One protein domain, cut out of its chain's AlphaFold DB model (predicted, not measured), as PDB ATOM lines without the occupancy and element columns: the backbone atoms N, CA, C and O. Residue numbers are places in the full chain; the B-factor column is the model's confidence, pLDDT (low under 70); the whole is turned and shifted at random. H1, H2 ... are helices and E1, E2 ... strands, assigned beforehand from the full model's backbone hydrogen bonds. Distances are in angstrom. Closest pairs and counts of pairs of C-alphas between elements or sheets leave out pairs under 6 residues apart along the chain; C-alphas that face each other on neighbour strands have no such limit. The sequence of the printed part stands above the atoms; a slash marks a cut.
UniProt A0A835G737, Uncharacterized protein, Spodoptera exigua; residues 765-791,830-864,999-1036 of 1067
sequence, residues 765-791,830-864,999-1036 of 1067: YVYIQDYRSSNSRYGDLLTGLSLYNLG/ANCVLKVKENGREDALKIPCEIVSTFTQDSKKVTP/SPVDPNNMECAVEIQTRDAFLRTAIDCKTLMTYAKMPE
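AT A GLANCE: This is residues 765 to 791, 830 to 864 and 999 to 1036 of the 1067 residues of an uncharacterized protein of Spodoptera exigua (UniProt A0A835G737). A strongly twisted sheet of five strands makes one part of the domain, and a cluster of three helices sits by one end of it: H2 and H3, about perpendicular to each other, touch and each only grazes the sheet, and H1 folds back beside H2 in a helical hairpin, clear of the sheet. The long link of residues 847 to 859 runs from one edge strand, E2, to the other, E3. The printed part has 100 residues, with three named helices and five named strands in the order H1, H2, E1, E2, E3, E4, E5, H3. The sheet's order is E2, E1, E4, E5, E3, all antiparallel, and the class is mixed, helices and strands. The whole is compact, with a radius of gyration of the C-alphas of 13.2 A and spans of 39 by 31 by 20 A.

IN THESE COORDINATES: H1, residues 766 to 773, begins with C-alpha 766 at (200.338, 219.281, 230.050). H2, residues 779 to 791, is 18.1 A long. E1, residues 831 to 838, is 22.1 A long and begins with C-alpha 831 at (185.739, 227.035, 215.291). E2 is residues 841 to 846, 16.6 A, and E3 is residues 860 to 862, 5.9 A. E4, residues 1006 to 1013, is 21.8 A long, and E5, residues 1018 to 1023, is 16.0 A long. H3, residues 1025 to 1032, ends with C-alpha 1032 at (187.918, 220.746, 238.229).

HOW THE PARTS SIT: H1 and H2 touch at a shallow tilt of 31 degrees, opposite ways; their closest C-alphas, those of Tyr 771 and Gly 779, are 4.9 A apart. H2 and H3 touch about perpendicular, at 76 degrees, closest at the C-alphas of Gly 784 and Ala 1032, 3.9 A. H1 and H3 are only just apart, at 8.5 A. H2 only grazes the sheet with residues 781 to 785, and H3 only grazes it with residues 1025 to 1028; H1 is not on it. In the hairpin E1 and E2, N 834 and O 845 are 2.8 A apart. Between E1 and E4, N 835 and O 1009 are 2.8 A apart. In the hairpin E4 and E5, N 1010 and O 1021 are 2.9 A apart. Between E5 and E3, N 862 and O 1018 are 2.9 A apart. In H1, H2 and H3, every O i to N i+4 pair is within hydrogen-bond range.

THE WHOLE: The two C-alphas farthest apart, those of Asp 1016 and Pro 1035, are 40.1 A apart. Residues 792 to 829 and 865 to 998 are not printed, and the C-alpha gaps across these cuts are 24.2 A and 32.8 A. Of the links printed whole, E2 to E3 is long and the others are tight. The mean pLDDT of the printed part is 84.0; residues 765 to 769, 774, 791 and 864 are under 70.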
ATOM      1  N   TYR A 765     199.570 215.037 230.167       47.88
ATOM      2  CA  TYR A 765     199.349 215.790 231.416       47.88
ATOM      3  C   TYR A 765     199.374 217.326 231.276       47.88
ATOM      4  O   TYR A 765     198.872 218.013 232.163       47.88
ATOM      5  N   VAL A 766     199.958 217.859 230.195       46.94
ATOM      6  CA  VAL A 766     200.338 219.281 230.050       46.94
ATOM      7  C   VAL A 766     199.144 220.231 230.235       46.94
ATOM      8  O   VAL A 766     199.123 221.020 231.180       46.94
ATOM      9  N   TYR A 767     198.099 220.088 229.414       52.78
ATOM     10  CA  TYR A 767     196.971 221.029 229.373       52.78
ATOM     11  C   TYR A 767     196.234 221.195 230.715       52.78
ATOM     12  O   TYR A 767     195.792 222.291 231.052       52.78
ATOM     13  N   ILE A 768     196.119 220.125 231.509       65.31
ATOM     14  CA  ILE A 768     195.399 220.148 232.796       65.31
ATOM     15  C   ILE A 768     196.132 221.035 233.816       65.31
ATOM     16  O   ILE A 768     195.493 221.753 234.587       65.31
ATOM     17  N   GLN A 769     197.467 221.006 233.813       63.16
ATOM     18  CA  GLN A 769     198.280 221.794 234.738       63.16
ATOM     19  C   GLN A 769     198.372 223.268 234.300       63.16
ATOM     20  O   GLN A 769     198.339 224.169 235.146       63.16
ATOM     21  N   ASP A 770     198.380 223.527 232.990       70.94
ATOM     22  CA  ASP A 770     198.350 224.879 232.423       70.94
ATOM     23  C   ASP A 770     197.014 225.590 232.706       70.94
ATOM     24  O   ASP A 770     197.000 226.733 233.170       70.94
ATOM     25  N   TYR A 771     195.869 224.914 232.533       71.44
ATOM     26  CA  TYR A 771     194.564 225.515 232.837       71.44
ATOM     27  C   TYR A 771     194.395 225.851 234.326       71.44
ATOM     28  O   TYR A 771     193.925 226.951 234.636       71.44
ATOM     29  N   ARG A 772     194.859 224.988 235.244       74.12
ATOM     30  CA  ARG A 772     194.885 225.284 236.692       74.12
ATOM     31  C   ARG A 772     195.791 226.464 237.045       74.12
ATOM     32  O   ARG A 772     195.419 227.300 237.864       74.12
ATOM     33  N   SER A 773     196.978 226.546 236.446       72.19
ATOM     34  CA  SER A 773     197.962 227.597 236.754       72.19
ATOM     35  C   SER A 773     197.706 228.932 236.040       72.19
ATOM     36  O   SER A 773     198.262 229.954 236.443       72.19
ATOM     37  N   SER A 774     196.810 228.965 235.048       65.88
ATOM     38  CA  SER A 774     196.476 230.158 234.254       65.88
ATOM     39  C   SER A 774     196.045 231.395 235.058       65.88
ATOM     40  O   SER A 774     196.181 232.513 234.567       65.88
ATOM     41  N   ASN A 775     195.515 231.223 236.279       73.62
ATOM     42  CA  ASN A 775     194.848 232.274 237.070       73.62
ATOM     43  C   ASN A 775     193.656 232.957 236.350       73.62
ATOM     44  O   ASN A 775     193.176 233.998 236.806       73.62
ATOM     45  N   SER A 776     193.159 232.380 235.251       81.38
ATOM     46  CA  SER A 776     191.918 232.804 234.600       81.38
ATOM     47  C   SER A 776     190.729 232.549 235.526       81.38
ATOM     48  O   SER A 776     190.663 231.489 236.154       81.38
ATOM     49  N   ARG A 777     189.728 233.444 235.542       85.06
ATOM     50  CA  ARG A 777     188.442 233.189 236.232       85.06
ATOM     51  C   ARG A 777     187.758 231.894 235.761       85.06
ATOM     52  O   ARG A 777     186.983 231.312 236.507       85.06
ATOM     53  N   TYR A 778     188.090 231.410 234.561       89.19
ATOM     54  CA  TYR A 778     187.586 230.160 233.980       89.19
ATOM     55  C   TYR A 778     188.592 228.995 234.009       89.19
ATOM     56  O   TYR A 778     188.300 227.939 233.446       89.19
ATOM     57  N   GLY A 779     189.757 229.152 234.650       84.50
ATOM     58  CA  GLY A 779     190.808 228.124 234.694       84.50
ATOM     59  C   GLY A 779     190.308 226.784 235.241       84.50
ATOM     60  O   GLY A 779     190.574 225.732 234.655       84.50
ATOM     61  N   ASP A 780     189.472 226.820 236.282       85.69
ATOM     62  CA  ASP A 780     188.802 225.627 236.800       85.69
ATOM     63  C   ASP A 780     187.810 225.024 235.789       85.69
ATOM     64  O   ASP A 780     187.811 223.813 235.609       85.69
ATOM     65  N   LEU A 781     186.988 225.813 235.083       87.19
ATOM     66  CA  LEU A 781     186.045 225.262 234.093       87.19
ATOM     67  C   LEU A 781     186.772 224.563 232.932       87.19
ATOM     68  O   LEU A 781     186.349 223.485 232.519       87.19
ATOM     69  N   LEU A 782     187.894 225.116 232.459       86.69
ATOM     70  CA  LEU A 782     188.755 224.494 231.439       86.69
ATOM     71  C   LEU A 782     189.438 223.217 231.948       86.69
ATOM     72  O   LEU A 782     189.492 222.203 231.248       86.69
ATOM     73  N   THR A 783     189.912 223.246 233.195       86.06
ATOM     74  CA  THR A 783     190.447 222.074 233.900       86.06
ATOM     75  C   THR A 783     189.383 220.982 234.012       86.06
ATOM     76  O   THR A 783     189.649 219.819 233.717       86.06
ATOM     77  N   GLY A 784     188.159 221.357 234.387       86.94
ATOM     78  CA  GLY A 784     187.003 220.475 234.495       86.94
ATOM     79  C   GLY A 784     186.606 219.856 233.160       86.94
ATOM     80  O   GLY A 784     186.402 218.650 233.102       86.94
ATOM     81  N   LEU A 785     186.576 220.647 232.084       84.44
ATOM     82  CA  LEU A 785     186.314 220.186 230.716       84.44
ATOM     83  C   LEU A 785     187.368 219.157 230.261       84.44
ATOM     84  O   LEU A 785     187.033 218.095 229.738       84.44
ATOM     85  N   SER A 786     188.642 219.429 230.557       83.62
ATOM     86  CA  SER A 786     189.771 218.542 230.246       83.62
ATOM     87  C   SER A 786     189.728 217.232 231.049       83.62
ATOM     88  O   SER A 786     189.902 216.149 230.491       83.62
ATOM     89  N   LEU A 787     189.450 217.306 232.356       80.81
ATOM     90  CA  LEU A 787     189.329 216.137 233.235       80.81
ATOM     91  C   LEU A 787     188.065 215.312 232.953       80.81
ATOM     92  O   LEU A 787     188.102 214.090 233.085       80.81
ATOM     93  N   TYR A 788     186.974 215.946 232.519       79.31
ATOM     94  CA  TYR A 788     185.757 215.267 232.068       79.31
ATOM     95  C   TYR A 788     186.046 214.376 230.852       79.31
ATOM     96  O   TYR A 788     185.696 213.195 230.844       79.31
ATOM     97  N   ASN A 789     186.770 214.909 229.863       77.38
ATOM     98  CA  ASN A 789     187.207 214.155 228.685       77.38
ATOM     99  C   ASN A 789     188.166 213.017 229.041       77.38
ATOM    100  O   ASN A 789     188.024 211.902 228.532       77.38
ATOM    101  N   LEU A 790     189.116 213.269 229.948       77.88
ATOM    102  CA  LEU A 790     190.029 212.238 230.434       77.88
ATOM    103  C   LEU A 790     189.261 211.102 231.134       77.88
ATOM    104  O   LEU A 790     189.494 209.934 230.843       77.88
ATOM    105  N   GLY A 791     188.282 211.431 231.981       69.44
ATOM    106  CA  GLY A 791     187.430 210.445 232.649       69.44
ATOM    107  C   GLY A 791     186.563 209.630 231.680       69.44
ATOM    108  O   GLY A 791     186.501 208.408 231.793       69.44
ATOM    109  N   ALA A 830     187.074 223.892 211.886       81.56
ATOM    110  CA  ALA A 830     185.958 224.121 212.798       81.56
ATOM    111  C   ALA A 830     186.377 225.107 213.902       81.56
ATOM    112  O   ALA A 830     187.464 225.000 214.464       81.56
ATOM    113  N   ASN A 831     185.502 226.056 214.234       90.25
ATOM    114  CA  ASN A 831     185.739 227.035 215.291       90.25
ATOM    115  C   ASN A 831     184.925 226.640 216.530       90.25
ATOM    116  O   ASN A 831     183.693 226.704 216.509       90.25
ATOM    117  N   CYS A 832     185.608 226.215 217.594       91.50
ATOM    118  CA  CYS A 832     184.976 225.742 218.824       91.50
ATOM    119  C   CYS A 832     185.060 226.787 219.943       91.50
ATOM    120  O   CYS A 832     186.116 227.358 220.228       91.50
ATOM    121  N   VAL A 833     183.919 227.048 220.583       91.94
ATOM    122  CA  VAL A 833     183.756 228.112 221.579       91.94
ATOM    123  C   VAL A 833     183.018 227.567 222.797       91.94
ATOM    124  O   VAL A 833     181.872 227.130 222.701       91.94
ATOM    125  N   LEU A 834     183.656 227.627 223.965       93.25
ATOM    126  CA  LEU A 834     182.970 227.504 225.246       93.25
ATOM    127  C   LEU A 834     182.367 228.863 225.588       93.25
ATOM    128  O   LEU A 834     183.082 229.854 225.734       93.25
ATOM    129  N   LYS A 835     181.054 228.907 225.758       93.25
ATOM    130  CA  LYS A 835     180.354 230.056 226.313       93.25
ATOM    131  C   LYS A 835     179.983 229.803 227.761       93.25
ATOM    132  O   LYS A 835     179.445 228.748 228.098       93.25
ATOM    133  N   VAL A 836     180.244 230.802 228.594       93.38
ATOM    134  CA  VAL A 836     179.866 230.821 230.004       93.38
ATOM    135  C   VAL A 836     179.012 232.058 230.222       93.38
ATOM    136  O   VAL A 836     179.483 233.189 230.097       93.38
ATOM    137  N   LYS A 837     177.733 231.842 230.516       94.00
ATOM    138  CA  LYS A 837     176.782 232.912 230.787       94.00
ATOM    139  C   LYS A 837     176.554 233.010 232.285       94.00
ATOM    140  O   LYS A 837     175.841 232.192 232.857       94.00
ATOM    141  N   GLU A 838     177.172 234.009 232.901       93.62
ATOM    142  CA  GLU A 838     177.181 234.254 234.344       93.62
ATOM    143  C   GLU A 838     176.340 235.491 234.669       93.62
ATOM    144  O   GLU A 838     176.568 236.560 234.105       93.62
ATOM    145  N   ASN A 839     175.363 235.367 235.576       92.56
ATOM    146  CA  ASN A 839     174.505 236.485 236.008       92.56
ATOM    147  C   ASN A 839     173.877 237.276 234.829       92.56
ATOM    148  O   ASN A 839     173.707 238.492 234.885       92.56
ATOM    149  N   GLY A 840     173.560 236.581 233.728       88.81
ATOM    150  CA  GLY A 840     173.004 237.154 232.493       88.81
ATOM    151  C   GLY A 840     174.032 237.637 231.458       88.81
ATOM    152  O   GLY A 840     173.662 237.822 230.300       88.81
ATOM    153  N   ARG A 841     175.312 237.781 231.820       90.12
ATOM    154  CA  ARG A 841     176.404 238.168 230.914       90.12
ATOM    155  C   ARG A 841     177.004 236.939 230.227       90.12
ATOM    156  O   ARG A 841     177.552 236.072 230.897       90.12
ATOM    157  N   GLU A 842     176.927 236.884 228.900       92.81
ATOM    158  CA  GLU A 842     177.496 235.820 228.058       92.81
ATOM    159  C   GLU A 842     178.943 236.169 227.662       92.81
ATOM    160  O   GLU A 842     179.166 236.963 226.751       92.81
ATOM    161  N   ASP A 843     179.928 235.596 228.360       93.25
ATOM    162  CA  ASP A 843     181.349 235.692 228.003       93.25
ATOM    163  C   ASP A 843     181.744 234.438 227.179       93.25
ATOM    164  O   ASP A 843     181.374 233.306 227.508       93.25
ATOM    165  N   ALA A 844     182.475 234.625 226.072       91.44
ATOM    166  CA  ALA A 844     182.761 233.577 225.083       91.44
ATOM    167  C   ALA A 844     184.270 233.330 224.912       91.44
ATOM    168  O   ALA A 844     185.039 234.257 224.656       91.44
ATOM    169  N   LEU A 845     184.686 232.066 225.013       91.75
ATOM    170  CA  LEU A 845     186.080 231.634 225.028       91.75
ATOM    171  C   LEU A 845     186.348 230.606 223.922       91.75
ATOM    172  O   LEU A 845     185.748 229.532 223.899       91.75
ATOM    173  N   LYS A 846     187.284 230.908 223.016       89.44
ATOM    174  CA  LYS A 846     187.770 229.937 222.024       89.44
ATOM    175  C   LYS A 846     188.524 228.806 222.725       89.44
ATOM    176  O   LYS A 846     189.379 229.083 223.565       89.44
ATOM    177  N   ILE A 847     188.241 227.562 222.350       88.88
ATOM    178  CA  ILE A 847     188.926 226.371 222.869       88.88
ATOM    179  C   ILE A 847     189.266 225.395 221.727       88.88
ATOM    180  O   ILE A 847     188.557 225.390 220.720       88.88
ATOM    181  N   PRO A 848     190.327 224.572 221.853       86.38
ATOM    182  CA  PRO A 848     190.666 223.564 220.848       86.38
ATOM    183  C   PRO A 848     189.505 222.589 220.612       86.38
ATOM    184  O   PRO A 848     188.883 222.113 221.567       86.38
ATOM    185  N   CYS A 849     189.204 222.277 219.349       83.31
ATOM    186  CA  CYS A 849     188.080 221.403 219.001       83.31
ATOM    187  C   CYS A 849     188.282 219.945 219.456       83.31
ATOM    188  O   CYS A 849     187.314 219.212 219.642       83.31
ATOM    189  N   GLU A 850     189.523 219.547 219.720       82.25
ATOM    190  CA  GLU A 850     189.930 218.273 220.314       82.25
ATOM    191  C   GLU A 850     189.442 218.115 221.764       82.25
ATOM    192  O   GLU A 850     189.258 216.999 222.241       82.25
ATOM    193  N   ILE A 851     189.191 219.228 222.467       77.75
ATOM    194  CA  ILE A 851     188.559 219.235 223.798       77.75
ATOM    195  C   ILE A 851     187.019 219.191 223.663       77.75
ATOM    196  O   ILE A 851     186.309 219.013 224.648       77.75
ATOM    197  N   VAL A 852     186.478 219.331 222.450       81.12
ATOM    198  CA  VAL A 852     185.047 219.555 222.198       81.12
ATOM    199  C   VAL A 852     184.349 218.390 221.488       81.12
ATOM    200  O   VAL A 852     183.157 218.181 221.718       81.12
ATOM    201  N   SER A 853     185.059 217.598 220.678       74.81
ATOM    202  CA  SER A 853     184.509 216.431 219.959       74.81
ATOM    203  C   SER A 853     183.717 215.479 220.868       74.81
ATOM    204  O   SER A 853     182.587 215.109 220.549       74.81
ATOM    205  N   THR A 854     184.247 215.198 222.056       76.31
ATOM    206  CA  THR A 854     183.655 214.364 223.120       76.31
ATOM    207  C   THR A 854     182.294 214.841 223.648       76.31
ATOM    208  O   THR A 854     181.572 214.060 224.271       76.31
ATOM    209  N   PHE A 855     181.917 216.103 223.412       73.81
ATOM    210  CA  PHE A 855     180.638 216.699 223.829       73.81
ATOM    211  C   PHE A 855     179.591 216.745 222.701       73.81
ATOM    212  O   PHE A 855     178.504 217.298 222.882       73.81
ATOM    213  N   THR A 856     179.883 216.166 221.530       72.31
ATOM    214  CA  THR A 856     178.967 216.163 220.372       72.31
ATOM    215  C   THR A 856     177.789 215.194 220.501       72.31
ATOM    216  O   THR A 856     176.783 215.387 219.819       72.31
ATOM    217  N   GLN A 857     177.884 214.187 221.375       70.38
ATOM    218  CA  GLN A 857     176.954 213.051 221.444       70.38
ATOM    219  C   GLN A 857     175.479 213.450 221.630       70.38
ATOM    220  O   GLN A 857     174.609 212.878 220.978       70.38
ATOM    221  N   ASP A 858     175.214 214.465 222.456       74.19
ATOM    222  CA  ASP A 858     173.874 215.007 222.726       74.19
ATOM    223  C   ASP A 858     173.651 216.386 222.063       74.19
ATOM    224  O   ASP A 858     172.709 217.116 222.392       74.19
ATOM    225  N   SER A 859     174.541 216.780 221.141       78.81
ATOM    226  CA  SER A 859     174.532 218.113 220.530       78.81
ATOM    227  C   SER A 859     173.341 218.307 219.594       78.81
ATOM    228  O   SER A 859     173.018 217.463 218.754       78.81
ATOM    229  N   LYS A 860     172.680 219.461 219.704       81.94
ATOM    230  CA  LYS A 860     171.578 219.824 218.806       81.94
ATOM    231  C   LYS A 860     172.115 220.723 217.701       81.94
ATOM    232  O   LYS A 860     172.723 221.756 217.989       81.94
ATOM    233  N   LYS A 861     171.852 220.362 216.438       81.56
ATOM    234  CA  LYS A 861     172.027 221.287 215.312       81.56
ATOM    235  C   LYS A 861     170.992 222.395 215.448       81.56
ATOM    236  O   LYS A 861     169.801 222.163 215.252       81.56
ATOM    237  N   VAL A 862     171.456 223.589 215.792       80.75
ATOM    238  CA  VAL A 862     170.625 224.790 215.841       80.75
ATOM    239  C   VAL A 862     170.719 225.454 214.472       80.75
ATOM    240  O   VAL A 862     171.813 225.595 213.920       80.75
ATOM    241  N   THR A 863     169.589 225.870 213.905       76.31
ATOM    242  CA  THR A 863     169.609 226.801 212.771       76.31
ATOM    243  C   THR A 863     170.295 228.083 213.247       76.31
ATOM    244  O   THR A 863     169.823 228.652 214.234       76.31
ATOM    245  N   PRO A 864     171.385 228.550 212.608       61.34
ATOM    246  CA  PRO A 864     172.009 229.804 213.004       61.34
ATOM    247  C   PRO A 864     170.958 230.922 212.987       61.34
ATOM    248  O   PRO A 864     170.222 231.023 211.998       61.34
ATOM    249  N   SER A 999     186.508 237.553 240.746       81.56
ATOM    250  CA  SER A 999     186.025 236.748 241.874       81.56
ATOM    251  C   SER A 999     185.782 235.284 241.464       81.56
ATOM    252  O   SER A 999     185.504 235.026 240.290       81.56
ATOM    253  N   PRO A1000     185.844 234.322 242.407       81.50
ATOM    254  CA  PRO A1000     185.518 232.929 242.126       81.50
ATOM    255  C   PRO A1000     184.119 232.748 241.526       81.50
ATOM    256  O   PRO A1000     183.135 233.294 242.021       81.50
ATOM    257  N   VAL A1001     184.070 231.935 240.475       87.50
ATOM    258  CA  VAL A1001     182.891 231.533 239.696       87.50
ATOM    259  C   VAL A1001     181.898 230.755 240.579       87.50
ATOM    260  O   VAL A1001     182.209 229.654 241.034       87.50
ATOM    261  N   ASP A1002     180.701 231.310 240.816       90.75
ATOM    262  CA  ASP A1002     179.588 230.608 241.481       90.75
ATOM    263  C   ASP A1002     178.796 229.745 240.474       90.75
ATOM    264  O   ASP A1002     178.043 230.292 239.662       90.75
ATOM    265  N   PRO A1003     178.899 228.402 240.517       89.19
ATOM    266  CA  PRO A1003     178.271 227.524 239.530       89.19
ATOM    267  C   PRO A1003     176.736 227.506 239.566       89.19
ATOM    268  O   PRO A1003     176.141 226.902 238.679       89.19
ATOM    269  N   ASN A1004     176.085 228.103 240.571       91.88
ATOM    270  CA  ASN A1004     174.622 228.073 240.683       91.88
ATOM    271  C   ASN A1004     173.927 229.092 239.756       91.88
ATOM    272  O   ASN A1004     172.796 228.853 239.341       91.88
ATOM    273  N   ASN A1005     174.610 230.184 239.387       92.69
ATOM    274  CA  ASN A1005     174.062 231.271 238.561       92.69
ATOM    275  C   ASN A1005     174.622 231.276 237.123       92.69
ATOM    276  O   ASN A1005     174.761 232.344 236.512       92.69
ATOM    277  N   MET A1006     174.983 230.100 236.588       93.00
ATOM    278  CA  MET A1006     175.643 229.986 235.283       93.00
ATOM    279  C   MET A1006     175.035 228.953 234.339       93.00
ATOM    280  O   MET A1006     174.706 227.834 234.724       93.00
ATOM    281  N   GLU A1007     174.981 229.325 233.061       96.00
ATOM    282  CA  GLU A1007     174.701 228.438 231.934       96.00
ATOM    283  C   GLU A1007     176.006 228.242 231.140       96.00
ATOM    284  O   GLU A1007     176.558 229.203 230.598       96.00
ATOM    285  N   CYS A1008     176.511 227.006 231.073       94.25
ATOM    286  CA  CYS A1008     177.681 226.651 230.271       94.25
ATOM    287  C   CYS A1008     177.202 225.958 228.994       94.25
ATOM    288  O   CYS A1008     176.405 225.019 229.037       94.25
ATOM    289  N   ALA A1009     177.694 226.396 227.841       94.62
ATOM    290  CA  ALA A1009     177.385 225.770 226.564       94.62
ATOM    291  C   ALA A1009     178.639 225.699 225.700       94.62
ATOM    292  O   ALA A1009     179.365 226.681 225.568       94.62
ATOM    293  N   VAL A1010     178.883 224.543 225.093       93.81
ATOM    294  CA  VAL A1010     179.926 224.394 224.079       93.81
ATOM    295  C   VAL A1010     179.267 224.467 222.710       93.81
ATOM    296  O   VAL A1010     178.309 223.746 222.421       93.81
ATOM    297  N   GLU A1011     179.769 225.382 221.891       94.31
ATOM    298  CA  GLU A1011     179.300 225.658 220.542       94.31
ATOM    299  C   GLU A1011     180.389 225.273 219.535       94.31
ATOM    300  O   GLU A1011     181.534 225.719 219.630       94.31
ATOM    301  N   ILE A1012     180.028 224.438 218.560       92.81
ATOM    302  CA  ILE A1012     180.875 224.084 217.417       92.81
ATOM    303  C   ILE A1012     180.301 224.790 216.202       92.81
ATOM    304  O   ILE A1012     179.195 224.473 215.755       92.81
ATOM    305  N   GLN A1013     181.068 225.721 215.646       91.88
ATOM    306  CA  GLN A1013     180.745 226.363 214.384       91.88
ATOM    307  C   GLN A1013     181.537 225.691 213.258       91.88
ATOM    308  O   GLN A1013     182.746 225.887 213.124       91.88
ATOM    309  N   THR A1014     180.842 224.903 212.438       90.06
ATOM    310  CA  THR A1014     181.325 224.482 211.116       90.06
ATOM    311  C   THR A1014     180.668 225.343 210.034       90.06
ATOM    312  O   THR A1014     179.757 226.125 210.318       90.06
ATOM    313  N   ARG A1015     181.113 225.210 208.778       86.25
ATOM    314  CA  ARG A1015     180.561 225.972 207.642       86.25
ATOM    315  C   ARG A1015     179.054 225.753 207.446       86.25
ATOM    316  O   ARG A1015     178.332 226.703 207.158       86.25
ATOM    317  N   ASP A1016     178.592 224.518 207.656       88.38
ATOM    318  CA  ASP A1016     177.240 224.066 207.293       88.38
ATOM    319  C   ASP A1016     176.364 223.705 208.510       88.38
ATOM    320  O   ASP A1016     175.188 223.337 208.366       88.38
ATOM    321  N   ALA A1017     176.922 223.751 209.724       86.50
ATOM    322  CA  ALA A1017     176.215 223.445 210.961       86.50
ATOM    323  C   ALA A1017     176.762 224.219 212.166       86.50
ATOM    324  O   ALA A1017     177.963 224.279 212.413       86.50
ATOM    325  N   PHE A1018     175.836 224.724 212.976       92.69
ATOM    326  CA  PHE A1018     176.104 225.210 214.319       92.69
ATOM    327  C   PHE A1018     175.541 224.180 215.304       92.69
ATOM    328  O   PHE A1018     174.334 223.922 215.319       92.69
ATOM    329  N   LEU A1019     176.415 223.537 216.074       92.31
ATOM    330  CA  LEU A1019     176.040 222.556 217.093       92.31
ATOM    331  C   LEU A1019     176.191 223.210 218.466       92.31
ATOM    332  O   LEU A1019     177.256 223.752 218.752       92.31
ATOM    333  N   ARG A1020     175.165 223.146 219.321       92.69
ATOM    334  CA  ARG A1020     175.251 223.598 220.721       92.69
ATOM    335  C   ARG A1020     174.924 222.440 221.658       92.69
ATOM    336  O   ARG A1020     173.848 221.845 221.557       92.69
ATOM    337  N   THR A1021     175.832 222.169 222.590       94.88
ATOM    338  CA  THR A1021     175.623 221.266 223.729       94.88
ATOM    339  C   THR A1021     175.595 222.105 224.999       94.88
ATOM    340  O   THR A1021     176.567 222.795 225.307       94.88
ATOM    341  N   ALA A1022     174.488 222.063 225.742       93.38
ATOM    342  CA  ALA A1022     174.450 222.608 227.096       93.38
ATOM    343  C   ALA A1022     175.191 221.650 228.039       93.38
ATOM    344  O   ALA A1022     174.968 220.441 227.988       93.38
ATOM    345  N   ILE A1023     176.064 222.184 228.888       92.69
ATOM    346  CA  ILE A1023     176.830 221.422 229.874       92.69
ATOM    347  C   ILE A1023     176.524 222.003 231.251       92.69
ATOM    348  O   ILE A1023     176.495 223.216 231.437       92.69
ATOM    349  N   ASP A1024     176.323 221.141 232.242       94.38
ATOM    350  CA  ASP A1024     176.197 221.587 233.623       94.38
ATOM    351  C   ASP A1024     177.532 222.170 234.138       94.38
ATOM    352  O   ASP A1024     178.518 221.446 234.326       94.38
ATOM    353  N   CYS A1025     177.555 223.481 234.408       90.69
ATOM    354  CA  CYS A1025     178.706 224.164 235.002       90.69
ATOM    355  C   CYS A1025     179.119 223.536 236.342       90.69
ATOM    356  O   CYS A1025     180.309 223.489 236.657       90.69
ATOM    357  N   LYS A1026     178.163 223.029 237.134       94.50
ATOM    358  CA  LYS A1026     178.414 222.406 238.441       94.50
ATOM    359  C   LYS A1026     179.149 221.076 238.294       94.50
ATOM    360  O   LYS A1026     180.075 220.806 239.060       94.50
ATOM    361  N   THR A1027     178.818 220.286 237.274       91.81
ATOM    362  CA  THR A1027     179.564 219.088 236.875       91.81
ATOM    363  C   THR A1027     180.991 219.456 236.477       91.81
ATOM    364  O   THR A1027     181.923 218.923 237.077       91.81
ATOM    365  N   LEU A1028     181.200 220.415 235.563       88.94
ATOM    366  CA  LEU A1028     182.554 220.858 235.183       88.94
ATOM    367  C   LEU A1028     183.365 221.332 236.402       88.94
ATOM    368  O   LEU A1028     184.491 220.886 236.612       88.94
ATOM    369  N   MET A1029     182.763 222.150 237.267       90.12
ATOM    370  CA  MET A1029     183.360 222.610 238.526       90.12
ATOM    371  C   MET A1029     183.651 221.486 239.529       90.12
ATOM    372  O   MET A1029     184.541 221.632 240.367       90.12
ATOM    373  N   THR A1030     182.935 220.362 239.457       91.44
ATOM    374  CA  THR A1030     183.197 219.174 240.282       91.44
ATOM    375  C   THR A1030     184.395 218.391 239.744       91.44
ATOM    376  O   THR A1030     185.269 218.023 240.525       91.44
ATOM    377  N   TYR A1031     184.501 218.212 238.421       86.44
ATOM    378  CA  TYR A1031     185.690 217.628 237.784       86.44
ATOM    379  C   TYR A1031     186.943 218.479 238.031       86.44
ATOM    380  O   TYR A1031     187.982 217.942 238.402       86.44
ATOM    381  N   ALA A1032     186.832 219.807 237.937       89.12
ATOM    382  CA  ALA A1032     187.918 220.746 238.229       89.12
ATOM    383  C   ALA A1032     188.522 220.563 239.632       89.12
ATOM    384  O   ALA A1032     189.736 220.677 239.817       89.12
ATOM    385  N   LYS A1033     187.666 220.242 240.612       88.25
ATOM    386  CA  LYS A1033     188.005 220.062 242.031       88.25
ATOM    387  C   LYS A1033     188.415 218.630 242.390       88.25
ATOM    388  O   LYS A1033     188.709 218.370 243.557       88.25
ATOM    389  N   MET A1034     188.470 217.703 241.430       83.06
ATOM    390  CA  MET A1034     189.006 216.366 241.694       83.06
ATOM    391  C   MET A1034     190.496 216.459 242.074       83.06
ATOM    392  O   MET A1034     191.265 217.152 241.391       83.06
ATOM    393  N   PRO A1035     190.931 215.779 243.153       78.69
ATOM    394  CA  PRO A1035     192.341 215.721 243.510       78.69
ATOM    395  C   PRO A1035     193.115 215.020 242.396       78.69
ATOM    396  O   PRO A1035     192.600 214.106 241.751       78.69
ATOM    397  N   GLU A1036     194.362 215.430 242.173       70.81
ATOM    398  CA  GLU A1036     195.191 214.782 241.156       70.81
ATOM    399  C   GLU A1036     195.368 213.296 241.492       70.81
ATOM    400  O   GLU A1036     195.612 212.965 242.663       70.81
TER     401      GLU A1036